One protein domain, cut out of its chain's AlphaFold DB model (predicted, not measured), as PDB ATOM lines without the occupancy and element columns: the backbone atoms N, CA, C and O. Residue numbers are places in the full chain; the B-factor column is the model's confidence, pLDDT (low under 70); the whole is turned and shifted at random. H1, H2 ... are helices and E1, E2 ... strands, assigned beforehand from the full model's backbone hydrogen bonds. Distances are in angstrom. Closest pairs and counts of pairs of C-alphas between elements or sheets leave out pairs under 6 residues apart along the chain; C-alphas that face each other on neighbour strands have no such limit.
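This is residues 307 to 428 of the 838 residues of the protein "DUF5641 domain-containing protein" of Acyrthosiphon pisum (UniProt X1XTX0). A long, strongly twisted hairpin of two strands, E1 and E2, forms the backbone of a narrow sheet, with the short strands E3 and E4 along its two edges. Beyond the E4 edge a pair of helices, H1 and H2, makes a small head off the sheet, while on the E2 and E3 side the short helices H3, H4, H5 and H6 follow one another in an arc, H3 over E2, H4 away from the sheet, and H5 and H6 coming back to graze it. The printed part has 122 residues with four named strands and then six named helices, in the order E1 E2 E3 E4 H1 H2 H3 H4 H5 H6. The sheet runs E3 E2 E1 E4 and is mixed, and the class is mixed, helices and strands. The whole is compact, with a radius of gyration of the C-alphas of 15.7 A and spans of 47 by 36 by 21 A.

E1, residues 308 to 319, begins at C-alpha 308 at (218.019, 222.419, 119.293) and is 34.1 A long. E2, residues 324 to 334, is 33.4 A long and ends at C-alpha 334 at (221.178, 218.869, 118.380). E3 holds residues 339 to 343, 13.2 A, and E4 residues 348 to 350. H1 is residues 353 to 360, 10.3 A, and H2, the longest helix, residues 368 to 380, 18.6 A. After a long stretch with no named element, residues 381 to 395, come H3, residues 396 to 401, H4, residues 405 to 409, H5, residues 412 to 416, and H6, residues 419 to 422, which ends at C-alpha 422 at (233.042, 220.231, 118.330).

E1, E2 and E3 form a meander, each strand the antiparallel neighbour of the one before. E1 and E2 are a hairpin, their directions at 165 degrees, with N 314 and O 329 at 2.7 A and N 327 and O 316 at 2.6 A, within hydrogen-bond range. E2 and E3 are a hairpin at 150 degrees, with N 332 and O 340 at 2.7 A. On the other side of E1, E4 is parallel to it at 40 degrees, with N 317 and O 349 at 2.9 A. Residues 349 to 350 of E4 also pair, parallel, with residues 387 to 388. H3 is on the sheet, over E2, at a height over the sheet of 5.7 A, and runs along the strands at 17 degrees to E2 on the local plane; the closest C-alphas of the two are those of Tyr 324 and Ser 400, 4.4 A. H5 only grazes the sheet with residues 414 to 416, and H6 only grazes it with residues 421 to 422. H3 and H5 are close but not clearly touching, the closest C-alphas being those of Leu 398 and Trp 414, 7.6 A. H4 is not on the sheet. H1 and H2 are not on it either; they touch, with H2 residues 374 to 378 alone, closest at the C-alphas of Ile 359 and Val 374, 5.6 A, at a steep tilt of 66 degrees, the same way. Every O i to N i+4 pair is within hydrogen-bond range in H1, H3, H4 and H5, against 8 of 9 in H2; H6 is too short for such a pair.

The two C-alphas farthest apart are those of Ala 307 and Lys 367, 49.2 A. The printed part has no cut. The link from H2 to H3 is long, that from H1 to H2 is short, and the others are tight. The mean pLDDT of the printed part is 77.9; residues 335 to 351, 362, 364, 382 and 384 are under 70.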
ATOM      1  N   ALA A 307     216.008 219.503 116.033       70.38
ATOM      2  CA  ALA A 307     215.588 220.405 117.132       70.38
ATOM      3  C   ALA A 307     216.757 220.679 118.094       70.38
ATOM      4  O   ALA A 307     217.602 219.813 118.336       70.38
ATOM      5  N   ILE A 308     216.928 221.961 118.405       76.00
ATOM      6  CA  ILE A 308     218.019 222.419 119.293       76.00
ATOM      7  C   ILE A 308     217.795 221.840 120.700       76.00
ATOM      8  O   ILE A 308     216.738 222.025 121.308       76.00
ATOM      9  N   GLN A 309     218.801 221.078 121.124       78.50
ATOM     10  CA  GLN A 309     218.733 220.579 122.519       78.50
ATOM     11  C   GLN A 309     219.376 221.573 123.490       78.50
ATOM     12  O   GLN A 309     218.806 221.847 124.549       78.50
ATOM     13  N   LYS A 310     220.599 222.120 122.963       78.56
ATOM     14  CA  LYS A 310     221.324 222.973 123.935       78.56
ATOM     15  C   LYS A 310     222.173 223.996 123.172       78.56
ATOM     16  O   LYS A 310     222.748 223.696 122.123       78.56
ATOM     17  N   ILE A 311     222.236 225.279 123.718       82.38
ATOM     18  CA  ILE A 311     223.131 226.319 123.165       82.38
ATOM     19  C   ILE A 311     224.136 226.723 124.252       82.38
ATOM     20  O   ILE A 311     223.770 226.966 125.404       82.38
ATOM     21  N   GLN A 312     225.466 226.762 123.772       81.81
ATOM     22  CA  GLN A 312     226.535 227.110 124.735       81.81
ATOM     23  C   GLN A 312     227.422 228.217 124.159       81.81
ATOM     24  O   GLN A 312     227.630 228.305 122.948       81.81
ATOM     25  N   LEU A 313     227.904 229.017 125.100       83.88
ATOM     26  CA  LEU A 313     228.903 230.034 124.691       83.88
ATOM     27  C   LEU A 313     230.266 229.680 125.289       83.88
ATOM     28  O   LEU A 313     230.388 229.405 126.485       83.88
ATOM     29  N   HIS A 314     231.272 229.753 124.370       84.38
ATOM     30  CA  HIS A 314     232.639 229.459 124.866       84.38
ATOM     31  C   HIS A 314     233.598 230.594 124.496       84.38
ATOM     32  O   HIS A 314     233.758 230.938 123.323       84.38
ATOM     33  N   GLY A 315     234.271 231.119 125.548       87.19
ATOM     34  CA  GLY A 315     235.150 232.312 125.353       87.19
ATOM     35  C   GLY A 315     236.616 231.909 125.514       87.19
ATOM     36  O   GLY A 315     236.963 231.068 126.347       87.19
ATOM     37  N   PHE A 316     237.467 232.476 124.587       88.81
ATOM     38  CA  PHE A 316     238.933 232.317 124.687       88.81
ATOM     39  C   PHE A 316     239.613 233.683 124.811       88.81
ATOM     40  O   PHE A 316     239.198 234.662 124.186       88.81
ATOM     41  N   ALA A 317     240.583 233.690 125.722       88.44
ATOM     42  CA  ALA A 317     241.266 235.001 125.863       88.44
ATOM     43  C   ALA A 317     242.783 234.775 125.863       88.44
ATOM     44  O   ALA A 317     243.274 233.717 126.265       88.44
ATOM     45  N   ASP A 318     243.419 235.855 125.228       87.06
ATOM     46  CA  ASP A 318     244.896 235.810 125.236       87.06
ATOM     47  C   ASP A 318     245.445 237.242 125.289       87.06
ATOM     48  O   ASP A 318     244.769 238.200 124.909       87.06
ATOM     49  N   ALA A 319     246.575 237.273 125.969       85.31
ATOM     50  CA  ALA A 319     247.243 238.595 125.984       85.31
ATOM     51  C   ALA A 319     248.732 238.410 125.666       85.31
ATOM     52  O   ALA A 319     249.352 237.415 126.053       85.31
ATOM     53  N   SER A 320     249.268 239.374 124.761       85.31
ATOM     54  CA  SER A 320     250.717 239.457 124.500       85.31
ATOM     55  C   SER A 320     251.260 240.837 124.877       85.31
ATOM     56  O   SER A 320     250.552 241.654 125.472       85.31
ATOM     57  N   THR A 321     252.596 240.975 124.613       83.88
ATOM     58  CA  THR A 321     253.177 242.296 124.979       83.88
ATOM     59  C   THR A 321     252.632 243.399 124.066       83.88
ATOM     60  O   THR A 321     252.647 244.571 124.446       83.88
ATOM     61  N   LYS A 322     252.052 242.984 122.944       82.62
ATOM     62  CA  LYS A 322     251.660 244.025 121.962       82.62
ATOM     63  C   LYS A 322     250.148 244.254 121.991       82.62
ATOM     64  O   LYS A 322     249.699 245.388 121.807       82.62
ATOM     65  N   ALA A 323     249.348 243.169 122.264       86.69
ATOM     66  CA  ALA A 323     247.879 243.339 122.229       86.69
ATOM     67  C   ALA A 323     247.223 242.226 123.055       86.69
ATOM     68  O   ALA A 323     247.868 241.242 123.424       86.69
ATOM     69  N   TYR A 324     246.016 242.498 123.452       88.00
ATOM     70  CA  TYR A 324     245.219 241.413 124.065       88.00
ATOM     71  C   TYR A 324     243.894 241.263 123.317       88.00
ATOM     72  O   TYR A 324     243.469 242.163 122.590       88.00
ATOM     73  N   GLY A 325     243.393 240.007 123.339       85.81
ATOM     74  CA  GLY A 325     242.143 239.797 122.588       85.81
ATOM     75  C   GLY A 325     241.385 238.580 123.122       85.81
ATOM     76  O   GLY A 325     241.914 237.795 123.913       85.81
ATOM     77  N   ALA A 326     240.091 238.632 122.774       88.12
ATOM     78  CA  ALA A 326     239.256 237.472 123.154       88.12
ATOM     79  C   ALA A 326     238.379 237.054 121.972       88.12
ATOM     80  O   ALA A 326     238.134 237.841 121.053       88.12
ATOM     81  N   CYS A 327     238.117 235.742 122.021       86.75
ATOM     82  CA  CYS A 327     237.213 235.234 120.979       86.75
ATOM     83  C   CYS A 327     236.134 234.353 121.613       86.75
ATOM     84  O   CYS A 327     236.383 233.640 122.586       86.75
ATOM     85  N   ILE A 328     234.921 234.451 120.956       86.94
ATOM     86  CA  ILE A 328     233.800 233.700 121.565       86.94
ATOM     87  C   ILE A 328     233.137 232.851 120.479       86.94
ATOM     88  O   ILE A 328     232.879 233.320 119.369       86.94
ATOM     89  N   TYR A 329     232.832 231.588 120.964       85.88
ATOM     90  CA  TYR A 329     232.157 230.704 120.009       85.88
ATOM     91  C   TYR A 329     230.777 230.320 120.562       85.88
ATOM     92  O   TYR A 329     230.603 230.129 121.768       85.88
ATOM     93  N   LEU A 330     229.830 230.278 119.674       83.38
ATOM     94  CA  LEU A 330     228.489 229.739 119.987       83.38
ATOM     95  C   LEU A 330     228.414 228.286 119.500       83.38
ATOM     96  O   LEU A 330     228.724 227.981 118.347       83.38
ATOM     97  N   ARG A 331     228.089 227.413 120.498       83.06
ATOM     98  CA  ARG A 331     228.019 225.975 120.166       83.06
ATOM     99  C   ARG A 331     226.580 225.478 120.314       83.06
ATOM    100  O   ARG A 331     225.950 225.645 121.360       83.06
ATOM    101  N   ARG A 332     226.087 224.863 119.097       81.81
ATOM    102  CA  ARG A 332     224.719 224.310 119.098       81.81
ATOM    103  C   ARG A 332     224.798 222.777 119.094       81.81
ATOM    104  O   ARG A 332     225.540 222.176 118.313       81.81
ATOM    105  N   VAL A 333     223.981 222.199 120.094       76.75
ATOM    106  CA  VAL A 333     223.969 220.721 120.168       76.75
ATOM    107  C   VAL A 333     222.547 220.244 119.843       76.75
ATOM    108  O   VAL A 333     221.564 220.708 120.426       76.75
ATOM    109  N   ASN A 334     222.528 219.365 118.732       75.94
ATOM    110  CA  ASN A 334     221.178 218.869 118.380       75.94
ATOM    111  C   ASN A 334     220.842 217.608 119.188       75.94
ATOM    112  O   ASN A 334     221.626 217.169 120.031       75.94
ATOM    113  N   GLU A 335     219.544 217.062 119.085       66.19
ATOM    114  CA  GLU A 335     219.014 215.925 119.882       66.19
ATOM    115  C   GLU A 335     219.783 214.640 119.570       66.19
ATOM    116  O   GLU A 335     219.842 213.743 120.412       66.19
ATOM    117  N   LEU A 336     220.526 214.631 118.404       58.88
ATOM    118  CA  LEU A 336     221.305 213.432 118.018       58.88
ATOM    119  C   LEU A 336     222.767 213.575 118.442       58.88
ATOM    120  O   LEU A 336     223.581 212.691 118.164       58.88
ATOM    121  N   GLY A 337     223.067 214.713 119.255       57.69
ATOM    122  CA  GLY A 337     224.434 214.879 119.801       57.69
ATOM    123  C   GLY A 337     225.391 215.510 118.785       57.69
ATOM    124  O   GLY A 337     226.591 215.596 119.054       57.69
ATOM    125  N   LYS A 338     224.953 215.906 117.466       60.00
ATOM    126  CA  LYS A 338     225.791 216.642 116.495       60.00
ATOM    127  C   LYS A 338     225.918 218.126 116.871       60.00
ATOM    128  O   LYS A 338     224.959 218.755 117.323       60.00
ATOM    129  N   THR A 339     227.200 218.606 116.656       61.41
ATOM    130  CA  THR A 339     227.471 219.965 117.172       61.41
ATOM    131  C   THR A 339     227.862 220.886 116.012       61.41
ATOM    132  O   THR A 339     228.570 220.484 115.087       61.41
ATOM    133  N   ASP A 340     227.257 222.131 116.025       65.94
ATOM    134  CA  ASP A 340     227.660 223.208 115.094       65.94
ATOM    135  C   ASP A 340     228.193 224.422 115.868       65.94
ATOM    136  O   ASP A 340     227.740 224.724 116.975       65.94
ATOM    137  N   LEU A 341     229.233 225.047 115.295       60.50
ATOM    138  CA  LEU A 341     229.846 226.162 116.051       60.50
ATOM    139  C   LEU A 341     229.741 227.454 115.228       60.50
ATOM    140  O   LEU A 341     229.862 227.440 114.001       60.50
ATOM    141  N   LEU A 342     229.323 228.445 115.936       56.59
ATOM    142  CA  LEU A 342     229.379 229.796 115.330       56.59
ATOM    143  C   LEU A 342     230.083 230.772 116.278       56.59
ATOM    144  O   LEU A 342     229.844 230.775 117.489       56.59
ATOM    145  N   LYS A 343     231.044 231.466 115.703       56.81
ATOM    146  CA  LYS A 343     231.759 232.454 116.539       56.81
ATOM    147  C   LYS A 343     230.811 233.589 116.973       56.81
ATOM    148  O   LYS A 343     230.133 234.204 116.145       56.81
ATOM    149  N   VAL A 344     230.571 233.639 118.312       53.22
ATOM    150  CA  VAL A 344     229.743 234.698 118.914       53.22
ATOM    151  C   VAL A 344     230.270 234.980 120.328       53.22
ATOM    152  O   VAL A 344     231.027 234.187 120.895       53.22
ATOM    153  N   ALA A 345     230.337 236.210 120.682       35.22
ATOM    154  CA  ALA A 345     230.883 236.789 121.922       35.22
ATOM    155  C   ALA A 345     230.352 236.035 123.163       35.22
ATOM    156  O   ALA A 345     229.163 235.723 123.258       35.22
ATOM    157  N   GLY A 346     231.281 235.097 124.002       28.08
ATOM    158  CA  GLY A 346     231.232 234.701 125.417       28.08
ATOM    159  C   GLY A 346     231.468 233.194 125.562       28.08
ATOM    160  O   GLY A 346     231.075 232.398 124.707       28.08
ATOM    161  N   SER A 347     231.994 232.526 126.791       30.77
ATOM    162  CA  SER A 347     232.670 231.899 127.936       30.77
ATOM    163  C   SER A 347     234.144 231.615 127.646       30.77
ATOM    164  O   SER A 347     234.560 231.510 126.490       30.77
ATOM    165  N   ALA A 348     235.047 231.388 128.919       52.75
ATOM    166  CA  ALA A 348     236.422 231.947 129.018       52.75
ATOM    167  C   ALA A 348     237.423 230.795 129.183       52.75
ATOM    168  O   ALA A 348     237.307 229.970 130.092       52.75
ATOM    169  N   PHE A 349     237.978 230.315 128.195       56.00
ATOM    170  CA  PHE A 349     239.194 229.486 128.179       56.00
ATOM    171  C   PHE A 349     240.459 230.352 128.135       56.00
ATOM    172  O   PHE A 349     240.501 231.389 127.470       56.00
ATOM    173  N   LYS A 350     241.388 230.003 129.178       67.12
ATOM    174  CA  LYS A 350     242.641 230.792 129.229       67.12
ATOM    175  C   LYS A 350     243.847 229.847 129.147       67.12
ATOM    176  O   LYS A 350     243.813 228.723 129.649       67.12
ATOM    177  N   ASP A 351     244.833 230.314 128.457       67.81
ATOM    178  CA  ASP A 351     246.006 229.417 128.268       67.81
ATOM    179  C   ASP A 351     247.084 229.708 129.310       67.81
ATOM    180  O   ASP A 351     248.095 229.005 129.364       67.81
ATOM    181  N   SER A 352     246.813 230.739 130.232       76.38
ATOM    182  CA  SER A 352     247.824 231.059 131.256       76.38
ATOM    183  C   SER A 352     247.450 230.389 132.586       76.38
ATOM    184  O   SER A 352     246.447 230.730 133.216       76.38
ATOM    185  N   LYS A 353     248.353 229.488 132.942       76.69
ATOM    186  CA  LYS A 353     248.097 228.778 134.221       76.69
ATOM    187  C   LYS A 353     248.274 229.725 135.413       76.69
ATOM    188  O   LYS A 353     247.634 229.532 136.448       76.69
ATOM    189  N   VAL A 354     249.125 230.768 135.241       78.88
ATOM    190  CA  VAL A 354     249.354 231.769 136.306       78.88
ATOM    191  C   VAL A 354     248.063 232.562 136.564       78.88
ATOM    192  O   VAL A 354     247.681 232.752 137.722       78.88
ATOM    193  N   VAL A 355     247.373 232.936 135.519       80.44
ATOM    194  CA  VAL A 355     246.140 233.739 135.676       80.44
ATOM    195  C   VAL A 355     245.039 232.865 136.301       80.44
ATOM    196  O   VAL A 355     244.288 233.340 137.156       80.44
ATOM    197  N   LEU A 356     245.051 231.569 135.796       79.50
ATOM    198  CA  LEU A 356     244.033 230.685 136.408       79.50
ATOM    199  C   LEU A 356     244.293 230.506 137.904       79.50
ATOM    200  O   LEU A 356     243.342 230.448 138.687       79.50
ATOM    201  N   GLU A 357     245.568 230.519 138.219       77.94
ATOM    202  CA  GLU A 357     245.892 230.448 139.661       77.94
ATOM    203  C   GLU A 357     245.502 231.746 140.383       77.94
ATOM    204  O   GLU A 357     245.034 231.696 141.523       77.94
ATOM    205  N   TRP A 358     245.692 232.903 139.710       83.06
ATOM    206  CA  TRP A 358     245.247 234.168 140.347       83.06
ATOM    207  C   TRP A 358     243.750 234.116 140.660       83.06
ATOM    208  O   TRP A 358     243.345 234.448 141.777       83.06
ATOM    209  N   ILE A 359     243.015 233.587 139.683       80.88
ATOM    210  CA  ILE A 359     241.539 233.637 139.803       80.88
ATOM    211  C   ILE A 359     241.091 232.612 140.851       80.88
ATOM    212  O   ILE A 359     240.122 232.858 141.573       80.88
ATOM    213  N   ALA A 360     241.873 231.488 140.926       76.31
ATOM    214  CA  ALA A 360     241.489 230.440 141.893       76.31
ATOM    215  C   ALA A 360     241.866 230.839 143.321       76.31
ATOM    216  O   ALA A 360     241.305 230.301 144.279       76.31
ATOM    217  N   SER A 361     242.796 231.849 143.502       74.88
ATOM    218  CA  SER A 361     243.266 232.224 144.857       74.88
ATOM    219  C   SER A 361     242.518 233.464 145.359       74.88
ATOM    220  O   SER A 361     241.790 234.115 144.608       74.88
ATOM    221  N   GLU A 362     242.732 233.761 146.644       67.75
ATOM    222  CA  GLU A 362     242.087 234.965 147.226       67.75
ATOM    223  C   GLU A 362     242.688 236.250 146.635       67.75
ATOM    224  O   GLU A 362     243.904 236.373 146.477       67.75
ATOM    225  N   SER A 363     241.738 237.183 146.391       75.94
ATOM    226  CA  SER A 363     242.214 238.394 145.681       75.94
ATOM    227  C   SER A 363     243.196 239.192 146.546       75.94
ATOM    228  O   SER A 363     244.076 239.869 146.012       75.94
ATOM    229  N   SER A 364     243.157 239.033 147.933       66.00
ATOM    230  CA  SER A 364     244.024 239.828 148.831       66.00
ATOM    231  C   SER A 364     245.471 239.320 148.798       66.00
ATOM    232  O   SER A 364     246.370 239.990 149.314       66.00
ATOM    233  N   ARG A 365     245.577 238.178 148.253       71.31
ATOM    234  CA  ARG A 365     246.936 237.608 148.155       71.31
ATOM    235  C   ARG A 365     247.793 238.380 147.145       71.31
ATOM    236  O   ARG A 365     249.022 238.341 147.226       71.31
ATOM    237  N   TRP A 366     247.112 239.127 146.215       79.19
ATOM    238  CA  TRP A 366     247.885 239.739 145.110       79.19
ATOM    239  C   TRP A 366     248.037 241.246 145.339       79.19
ATOM    240  O   TRP A 366     247.327 241.842 146.153       79.19
ATOM    241  N   LYS A 367     249.039 241.838 144.768       75.31
ATOM    242  CA  LYS A 367     249.228 243.308 144.805       75.31
ATOM    243  C   LYS A 367     247.963 244.014 144.308       75.31
ATOM    244  O   LYS A 367     247.098 243.407 143.672       75.31
ATOM    245  N   THR A 368     247.778 245.224 144.657       71.31
ATOM    246  CA  THR A 368     246.502 245.970 144.601       71.31
ATOM    247  C   THR A 368     245.900 245.904 143.193       71.31
ATOM    248  O   THR A 368     244.711 245.613 143.050       71.31
ATOM    249  N   PHE A 369     246.778 246.106 142.152       76.25
ATOM    250  CA  PHE A 369     246.218 246.143 140.781       76.25
ATOM    251  C   PHE A 369     245.645 244.770 140.395       76.25
ATOM    252  O   PHE A 369     244.505 244.691 139.932       76.25
ATOM    253  N   VAL A 370     246.366 243.692 140.657       79.19
ATOM    254  CA  VAL A 370     245.916 242.330 140.280       79.19
ATOM    255  C   VAL A 370     244.805 241.872 141.236       79.19
ATOM    256  O   VAL A 370     243.820 241.278 140.789       79.19
ATOM    257  N   GLY A 371     244.911 242.239 142.476       76.25
ATOM    258  CA  GLY A 371     243.883 241.844 143.474       76.25
ATOM    259  C   GLY A 371     242.505 242.409 143.139       76.25
ATOM    260  O   GLY A 371     241.508 241.691 143.234       76.25
ATOM    261  N   HIS A 372     242.443 243.690 142.662       72.25
ATOM    262  CA  HIS A 372     241.127 244.305 142.364       72.25
ATOM    263  C   HIS A 372     240.479 243.627 141.153       72.25
ATOM    264  O   HIS A 372     239.278 243.346 141.182       72.25
ATOM    265  N   ARG A 373     241.237 243.310 140.098       84.12
ATOM    266  CA  ARG A 373     240.664 242.683 138.883       84.12
ATOM    267  C   ARG A 373     240.247 241.234 139.165       84.12
ATOM    268  O   ARG A 373     239.188 240.803 138.704       84.12
ATOM    269  N   VAL A 374     241.156 240.564 139.939       82.50
ATOM    270  CA  VAL A 374     240.761 239.184 140.303       82.50
ATOM    271  C   VAL A 374     239.480 239.207 141.150       82.50
ATOM    272  O   VAL A 374     238.598 238.369 140.950       82.50
ATOM    273  N   GLY A 375     239.355 240.238 142.026       73.56
ATOM    274  CA  GLY A 375     238.110 240.376 142.826       73.56
ATOM    275  C   GLY A 375     236.887 240.584 141.929       73.56
ATOM    276  O   GLY A 375     235.837 239.984 142.174       73.56
ATOM    277  N   GLU A 376     237.062 241.424 140.892       79.19
ATOM    278  CA  GLU A 376     235.915 241.676 139.989       79.19
ATOM    279  C   GLU A 376     235.527 240.395 139.235       79.19
ATOM    280  O   GLU A 376     234.336 240.108 139.092       79.19
ATOM    281  N   ILE A 377     236.582 239.703 138.725       81.25
ATOM    282  CA  ILE A 377     236.310 238.464 137.968       81.25
ATOM    283  C   ILE A 377     235.609 237.449 138.884       81.25
ATOM    284  O   ILE A 377     234.637 236.817 138.467       81.25
ATOM    285  N   GLN A 378     236.071 237.362 140.112       78.06
ATOM    286  CA  GLN A 378     235.494 236.359 141.036       78.06
ATOM    287  C   GLN A 378     234.067 236.746 141.440       78.06
ATOM    288  O   GLN A 378     233.266 235.869 141.772       78.06
ATOM    289  N   GLU A 379     233.711 238.080 141.253       71.94
ATOM    290  CA  GLU A 379     232.319 238.502 141.526       71.94
ATOM    291  C   GLU A 379     231.392 238.094 140.376       71.94
ATOM    292  O   GLU A 379     230.204 237.857 140.604       71.94
ATOM    293  N   LEU A 380     232.015 238.014 139.142       76.19
ATOM    294  CA  LEU A 380     231.138 237.808 137.967       76.19
ATOM    295  C   LEU A 380     231.143 236.338 137.553       76.19
ATOM    296  O   LEU A 380     230.202 235.884 136.899       76.19
ATOM    297  N   THR A 381     232.225 235.604 138.009       75.38
ATOM    298  CA  THR A 381     232.312 234.228 137.484       75.38
ATOM    299  C   THR A 381     232.720 233.286 138.621       75.38
ATOM    300  O   THR A 381     233.068 233.730 139.716       75.38
ATOM    301  N   VAL A 382     232.486 231.877 138.319       67.38
ATOM    302  CA  VAL A 382     232.978 230.855 139.276       67.38
ATOM    303  C   VAL A 382     234.114 230.060 138.625       67.38
ATOM    304  O   VAL A 382     234.231 230.007 137.398       67.38
ATOM    305  N   MET A 383     234.981 229.599 139.543       74.88
ATOM    306  CA  MET A 383     236.186 228.925 139.009       74.88
ATOM    307  C   MET A 383     235.787 227.720 138.139       74.88
ATOM    308  O   MET A 383     236.518 227.364 137.213       74.88
ATOM    309  N   SER A 384     234.625 227.055 138.394       68.69
ATOM    310  CA  SER A 384     234.215 225.888 137.586       68.69
ATOM    311  C   SER A 384     233.935 226.279 136.130       68.69
ATOM    312  O   SER A 384     233.894 225.410 135.257       68.69
ATOM    313  N   GLU A 385     233.863 227.607 135.903       71.62
ATOM    314  CA  GLU A 385     233.581 228.082 134.526       71.62
ATOM    315  C   GLU A 385     234.879 228.354 133.763       71.62
ATOM    316  O   GLU A 385     234.839 228.655 132.568       71.62
ATOM    317  N   TRP A 386     236.090 228.240 134.461       77.06
ATOM    318  CA  TRP A 386     237.379 228.548 133.809       77.06
ATOM    319  C   TRP A 386     238.138 227.236 133.567       77.06
ATOM    320  O   TRP A 386     238.202 226.362 134.433       77.06
ATOM    321  N   ASN A 387     238.615 227.157 132.282       78.12
ATOM    322  CA  ASN A 387     239.400 225.949 131.939       78.12
ATOM    323  C   ASN A 387     240.699 226.345 131.227       78.12
ATOM    324  O   ASN A 387     240.788 227.407 130.608       78.12
ATOM    325  N   HIS A 388     241.662 225.456 131.523       82.56
ATOM    326  CA  HIS A 388     242.929 225.726 130.803       82.56
ATOM    327  C   HIS A 388     242.862 225.139 129.389       82.56
ATOM    328  O   HIS A 388     242.274 224.078 129.165       82.56
ATOM    329  N   VAL A 389     243.430 225.931 128.424       83.88
ATOM    330  CA  VAL A 389     243.567 225.404 127.050       83.88
ATOM    331  C   VAL A 389     245.016 225.619 126.592       83.88
ATOM    332  O   VAL A 389     245.689 226.559 127.020       83.88
ATOM    333  N   SER A 390     245.527 224.627 125.900       84.25
ATOM    334  CA  SER A 390     246.910 224.806 125.395       84.25
ATOM    335  C   SER A 390     246.998 225.990 124.424       84.25
ATOM    336  O   SER A 390     246.021 226.348 123.763       84.25
ATOM    337  N   THR A 391     248.174 226.559 124.362       83.56
ATOM    338  CA  THR A 391     248.379 227.749 123.501       83.56
ATOM    339  C   THR A 391     248.082 227.403 122.035       83.56
ATOM    340  O   THR A 391     247.514 228.226 121.315       83.56
ATOM    341  N   LYS A 392     248.330 226.150 121.601       87.00
ATOM    342  CA  LYS A 392     248.111 225.765 120.184       87.00
ATOM    343  C   LYS A 392     246.614 225.674 119.866       87.00
ATOM    344  O   LYS A 392     246.222 225.875 118.714       87.00
ATOM    345  N   ASP A 393     245.865 225.500 120.919       87.81
ATOM    346  CA  ASP A 393     244.418 225.317 120.660       87.81
ATOM    347  C   ASP A 393     243.637 226.583 121.037       87.81
ATOM    348  O   ASP A 393     242.405 226.562 121.079       87.81
ATOM    349  N   ASN A 394     244.376 227.675 121.339       89.25
ATOM    350  CA  ASN A 394     243.706 228.914 121.773       89.25
ATOM    351  C   ASN A 394     243.585 229.881 120.581       89.25
ATOM    352  O   ASN A 394     244.566 230.496 120.159       89.25
ATOM    353  N   PRO A 395     242.420 230.037 120.029       90.00
ATOM    354  CA  PRO A 395     242.227 230.920 118.869       90.00
ATOM    355  C   PRO A 395     242.462 232.393 119.222       90.00
ATOM    356  O   PRO A 395     242.711 233.202 118.325       90.00
ATOM    357  N   ALA A 396     242.352 232.793 120.512       89.88
ATOM    358  CA  ALA A 396     242.566 234.200 120.933       89.88
ATOM    359  C   ALA A 396     244.027 234.618 120.740       89.88
ATOM    360  O   ALA A 396     244.334 235.812 120.755       89.88
ATOM    361  N   ASP A 397     244.855 233.605 120.519       88.75
ATOM    362  CA  ASP A 397     246.269 233.931 120.231       88.75
ATOM    363  C   ASP A 397     246.400 234.721 118.917       88.75
ATOM    364  O   ASP A 397     247.239 235.619 118.823       88.75
ATOM    365  N   LEU A 398     245.595 234.399 117.939       88.62
ATOM    366  CA  LEU A 398     245.659 235.105 116.638       88.62
ATOM    367  C   LEU A 398     245.296 236.584 116.795       88.62
ATOM    368  O   LEU A 398     245.914 237.436 116.152       88.62
ATOM    369  N   VAL A 399     244.379 236.870 117.698       88.38
ATOM    370  CA  VAL A 399     243.996 238.296 117.849       88.38
ATOM    371  C   VAL A 399     245.054 239.022 118.689       88.38
ATOM    372  O   VAL A 399     245.413 240.158 118.372       88.38
ATOM    373  N   SER A 400     245.566 238.396 119.690       88.12
ATOM    374  CA  SER A 400     246.539 239.102 120.555       88.12
ATOM    375  C   SER A 400     247.852 239.357 119.811       88.12
ATOM    376  O   SER A 400     248.500 240.380 120.045       88.12
ATOM    377  N   ARG A 401     248.136 238.592 118.757       87.00
ATOM    378  CA  ARG A 401     249.426 238.784 118.052       87.00
ATOM    379  C   ARG A 401     249.188 239.434 116.688       87.00
ATOM    380  O   ARG A 401     250.092 240.080 116.153       87.00
ATOM    381  N   GLY A 402     247.973 239.355 116.219       88.62
ATOM    382  CA  GLY A 402     247.692 239.839 114.849       88.62
ATOM    383  C   GLY A 402     248.123 238.827 113.784       88.62
ATOM    384  O   GLY A 402     248.968 237.965 114.029       88.62
ATOM    385  N   CYS A 403     247.384 238.847 112.633       89.56
ATOM    386  CA  CYS A 403     247.813 237.917 111.569       89.56
ATOM    387  C   CYS A 403     247.580 238.562 110.203       89.56
ATOM    388  O   CYS A 403     246.902 239.586 110.091       89.56
ATOM    389  N   LYS A 404     248.238 237.929 109.142       90.69
ATOM    390  CA  LYS A 404     248.047 238.418 107.756       90.69
ATOM    391  C   LYS A 404     246.693 237.958 107.198       90.69
ATOM    392  O   LYS A 404     246.147 236.936 107.618       90.69
ATOM    393  N   PRO A 405     246.149 238.752 106.276       89.94
ATOM    394  CA  PRO A 405     244.836 238.419 105.712       89.94
ATOM    395  C   PRO A 405     244.815 237.027 105.071       89.94
ATOM    396  O   PRO A 405     243.831 236.300 105.226       89.94
ATOM    397  N   THR A 406     245.879 236.574 104.451       87.69
ATOM    398  CA  THR A 406     245.881 235.252 103.776       87.69
ATOM    399  C   THR A 406     245.884 234.121 104.810       87.69
ATOM    400  O   THR A 406     245.319 233.056 104.552       87.69
ATOM    401  N   LYS A 407     246.489 234.395 105.935       89.25
ATOM    402  CA  LYS A 407     246.540 233.368 106.995       89.25
ATOM    403  C   LYS A 407     245.163 233.177 107.650       89.25
ATOM    404  O   LYS A 407     244.785 232.045 107.957       89.25
ATOM    405  N   ILE A 408     244.387 234.190 107.794       86.75
ATOM    406  CA  ILE A 408     243.102 234.071 108.519       86.75
ATOM    407  C   ILE A 408     242.068 233.392 107.606       86.75
ATOM    408  O   ILE A 408     241.213 232.648 108.093       86.75
ATOM    409  N   GLN A 409     242.195 233.588 106.319       83.25
ATOM    410  CA  GLN A 409     241.175 233.067 105.388       83.25
ATOM    411  C   GLN A 409     241.129 231.534 105.447       83.25
ATOM    412  O   GLN A 409     240.043 230.952 105.396       83.25
ATOM    413  N   ASN A 410     242.276 230.894 105.724       84.50
ATOM    414  CA  ASN A 410     242.276 229.415 105.703       84.50
ATOM    415  C   ASN A 410     242.541 228.857 107.103       84.50
ATOM    416  O   ASN A 410     242.817 227.665 107.252       84.50
ATOM    417  N   ASN A 411     242.283 229.697 108.098       89.19
ATOM    418  CA  ASN A 411     242.624 229.227 109.457       89.19
ATOM    419  C   ASN A 411     241.390 228.576 110.102       89.19
ATOM    420  O   ASN A 411     240.441 229.257 110.495       89.19
ATOM    421  N   GLN A 412     241.540 227.223 110.282       89.38
ATOM    422  CA  GLN A 412     240.366 226.475 110.798       89.38
ATOM    423  C   GLN A 412     240.181 226.726 112.299       89.38
ATOM    424  O   GLN A 412     239.050 226.715 112.788       89.38
ATOM    425  N   LEU A 413     241.281 226.926 112.925       89.44
ATOM    426  CA  LEU A 413     241.178 227.186 114.375       89.44
ATOM    427  C   LEU A 413     240.387 228.473 114.653       89.44
ATOM    428  O   LEU A 413     239.521 228.481 115.531       89.44
ATOM    429  N   TRP A 414     240.612 229.521 113.855       90.00
ATOM    430  CA  TRP A 414     239.925 230.808 114.098       90.00
ATOM    431  C   TRP A 414     238.439 230.689 113.737       90.00
ATOM    432  O   TRP A 414     237.585 231.165 114.490       90.00
ATOM    433  N   TRP A 415     238.136 229.915 112.620       86.69
ATOM    434  CA  TRP A 415     236.730 229.959 112.150       86.69
ATOM    435  C   TRP A 415     235.926 228.822 112.785       86.69
ATOM    436  O   TRP A 415     234.733 228.990 113.048       86.69
ATOM    437  N   LYS A 416     236.602 227.750 113.151       84.62
ATOM    438  CA  LYS A 416     235.779 226.619 113.646       84.62
ATOM    439  C   LYS A 416     236.131 226.280 115.096       84.62
ATOM    440  O   LYS A 416     235.451 225.461 115.718       84.62
ATOM    441  N   GLY A 417     237.127 227.003 115.644       87.31
ATOM    442  CA  GLY A 417     237.529 226.717 117.042       87.31
ATOM    443  C   GLY A 417     238.334 225.415 117.131       87.31
ATOM    444  O   GLY A 417     238.575 224.741 116.127       87.31
ATOM    445  N   PRO A 418     238.821 225.017 118.355       87.94
ATOM    446  CA  PRO A 418     239.567 223.758 118.514       87.94
ATOM    447  C   PRO A 418     238.693 222.533 118.213       87.94
ATOM    448  O   PRO A 418     237.482 222.545 118.446       87.94
ATOM    449  N   GLU A 419     239.360 221.533 117.647       86.50
ATOM    450  CA  GLU A 419     238.615 220.348 117.153       86.50
ATOM    451  C   GLU A 419     237.813 219.693 118.285       86.50
ATOM    452  O   GLU A 419     236.683 219.256 118.059       86.50
ATOM    453  N   TRP A 420     238.379 219.728 119.452       85.88
ATOM    454  CA  TRP A 420     237.691 219.027 120.561       85.88
ATOM    455  C   TRP A 420     236.414 219.769 120.976       85.88
ATOM    456  O   TRP A 420     235.525 219.169 121.584       85.88
ATOM    457  N   LEU A 421     236.346 221.036 120.682       83.81
ATOM    458  CA  LEU A 421     235.132 221.784 121.093       83.81
ATOM    459  C   LEU A 421     233.905 221.303 120.318       83.81
ATOM    460  O   LEU A 421     232.782 221.424 120.813       83.81
ATOM    461  N   SER A 422     234.180 220.742 119.123       78.19
ATOM    462  CA  SER A 422     233.042 220.231 118.330       78.19
ATOM    463  C   SER A 422     232.660 218.810 118.763       78.19
ATOM    464  O   SER A 422     231.606 218.309 118.367       78.19
ATOM    465  N   LYS A 423     233.453 218.261 119.663       79.62
ATOM    466  CA  LYS A 423     233.148 216.896 120.148       79.62
ATOM    467  C   LYS A 423     232.495 216.949 121.533       79.62
ATOM    468  O   LYS A 423     232.252 218.028 122.077       79.62
ATOM    469  N   GLY A 424     231.988 215.727 122.100       70.56
ATOM    470  CA  GLY A 424     231.380 215.664 123.450       70.56
ATOM    471  C   GLY A 424     232.364 216.088 124.550       70.56
ATOM    472  O   GLY A 424     233.577 216.155 124.335       70.56
ATOM    473  N   ILE A 425     231.773 216.546 125.706       71.75
ATOM    474  CA  ILE A 425     232.516 217.102 126.862       71.75
ATOM    475  C   ILE A 425     233.586 216.096 127.318       71.75
ATOM    476  O   ILE A 425     234.606 216.497 127.883       71.75
ATOM    477  N   VAL A 426     233.471 214.864 126.998       71.38
ATOM    478  CA  VAL A 426     234.430 213.837 127.463       71.38
ATOM    479  C   VAL A 426     235.766 214.016 126.732       71.38
ATOM    480  O   VAL A 426     236.814 213.649 127.271       71.38
ATOM    481  N   ASN A 427     235.691 214.631 125.635       76.69
ATOM    482  CA  ASN A 427     236.920 214.783 124.825       76.69
ATOM    483  C   ASN A 427     237.593 216.135 125.069       76.69
ATOM    484  O   ASN A 427     238.584 216.459 124.411       76.69
ATOM    485  N   TRP A 428     236.980 216.838 126.048       81.94
ATOM    486  CA  TRP A 428     237.574 218.162 126.318       81.94
ATOM    487  C   TRP A 428     238.809 218.004 127.215       81.94
ATOM    488  O   TRP A 428     238.974 216.993 127.902       81.94
TER     489      TRP A 428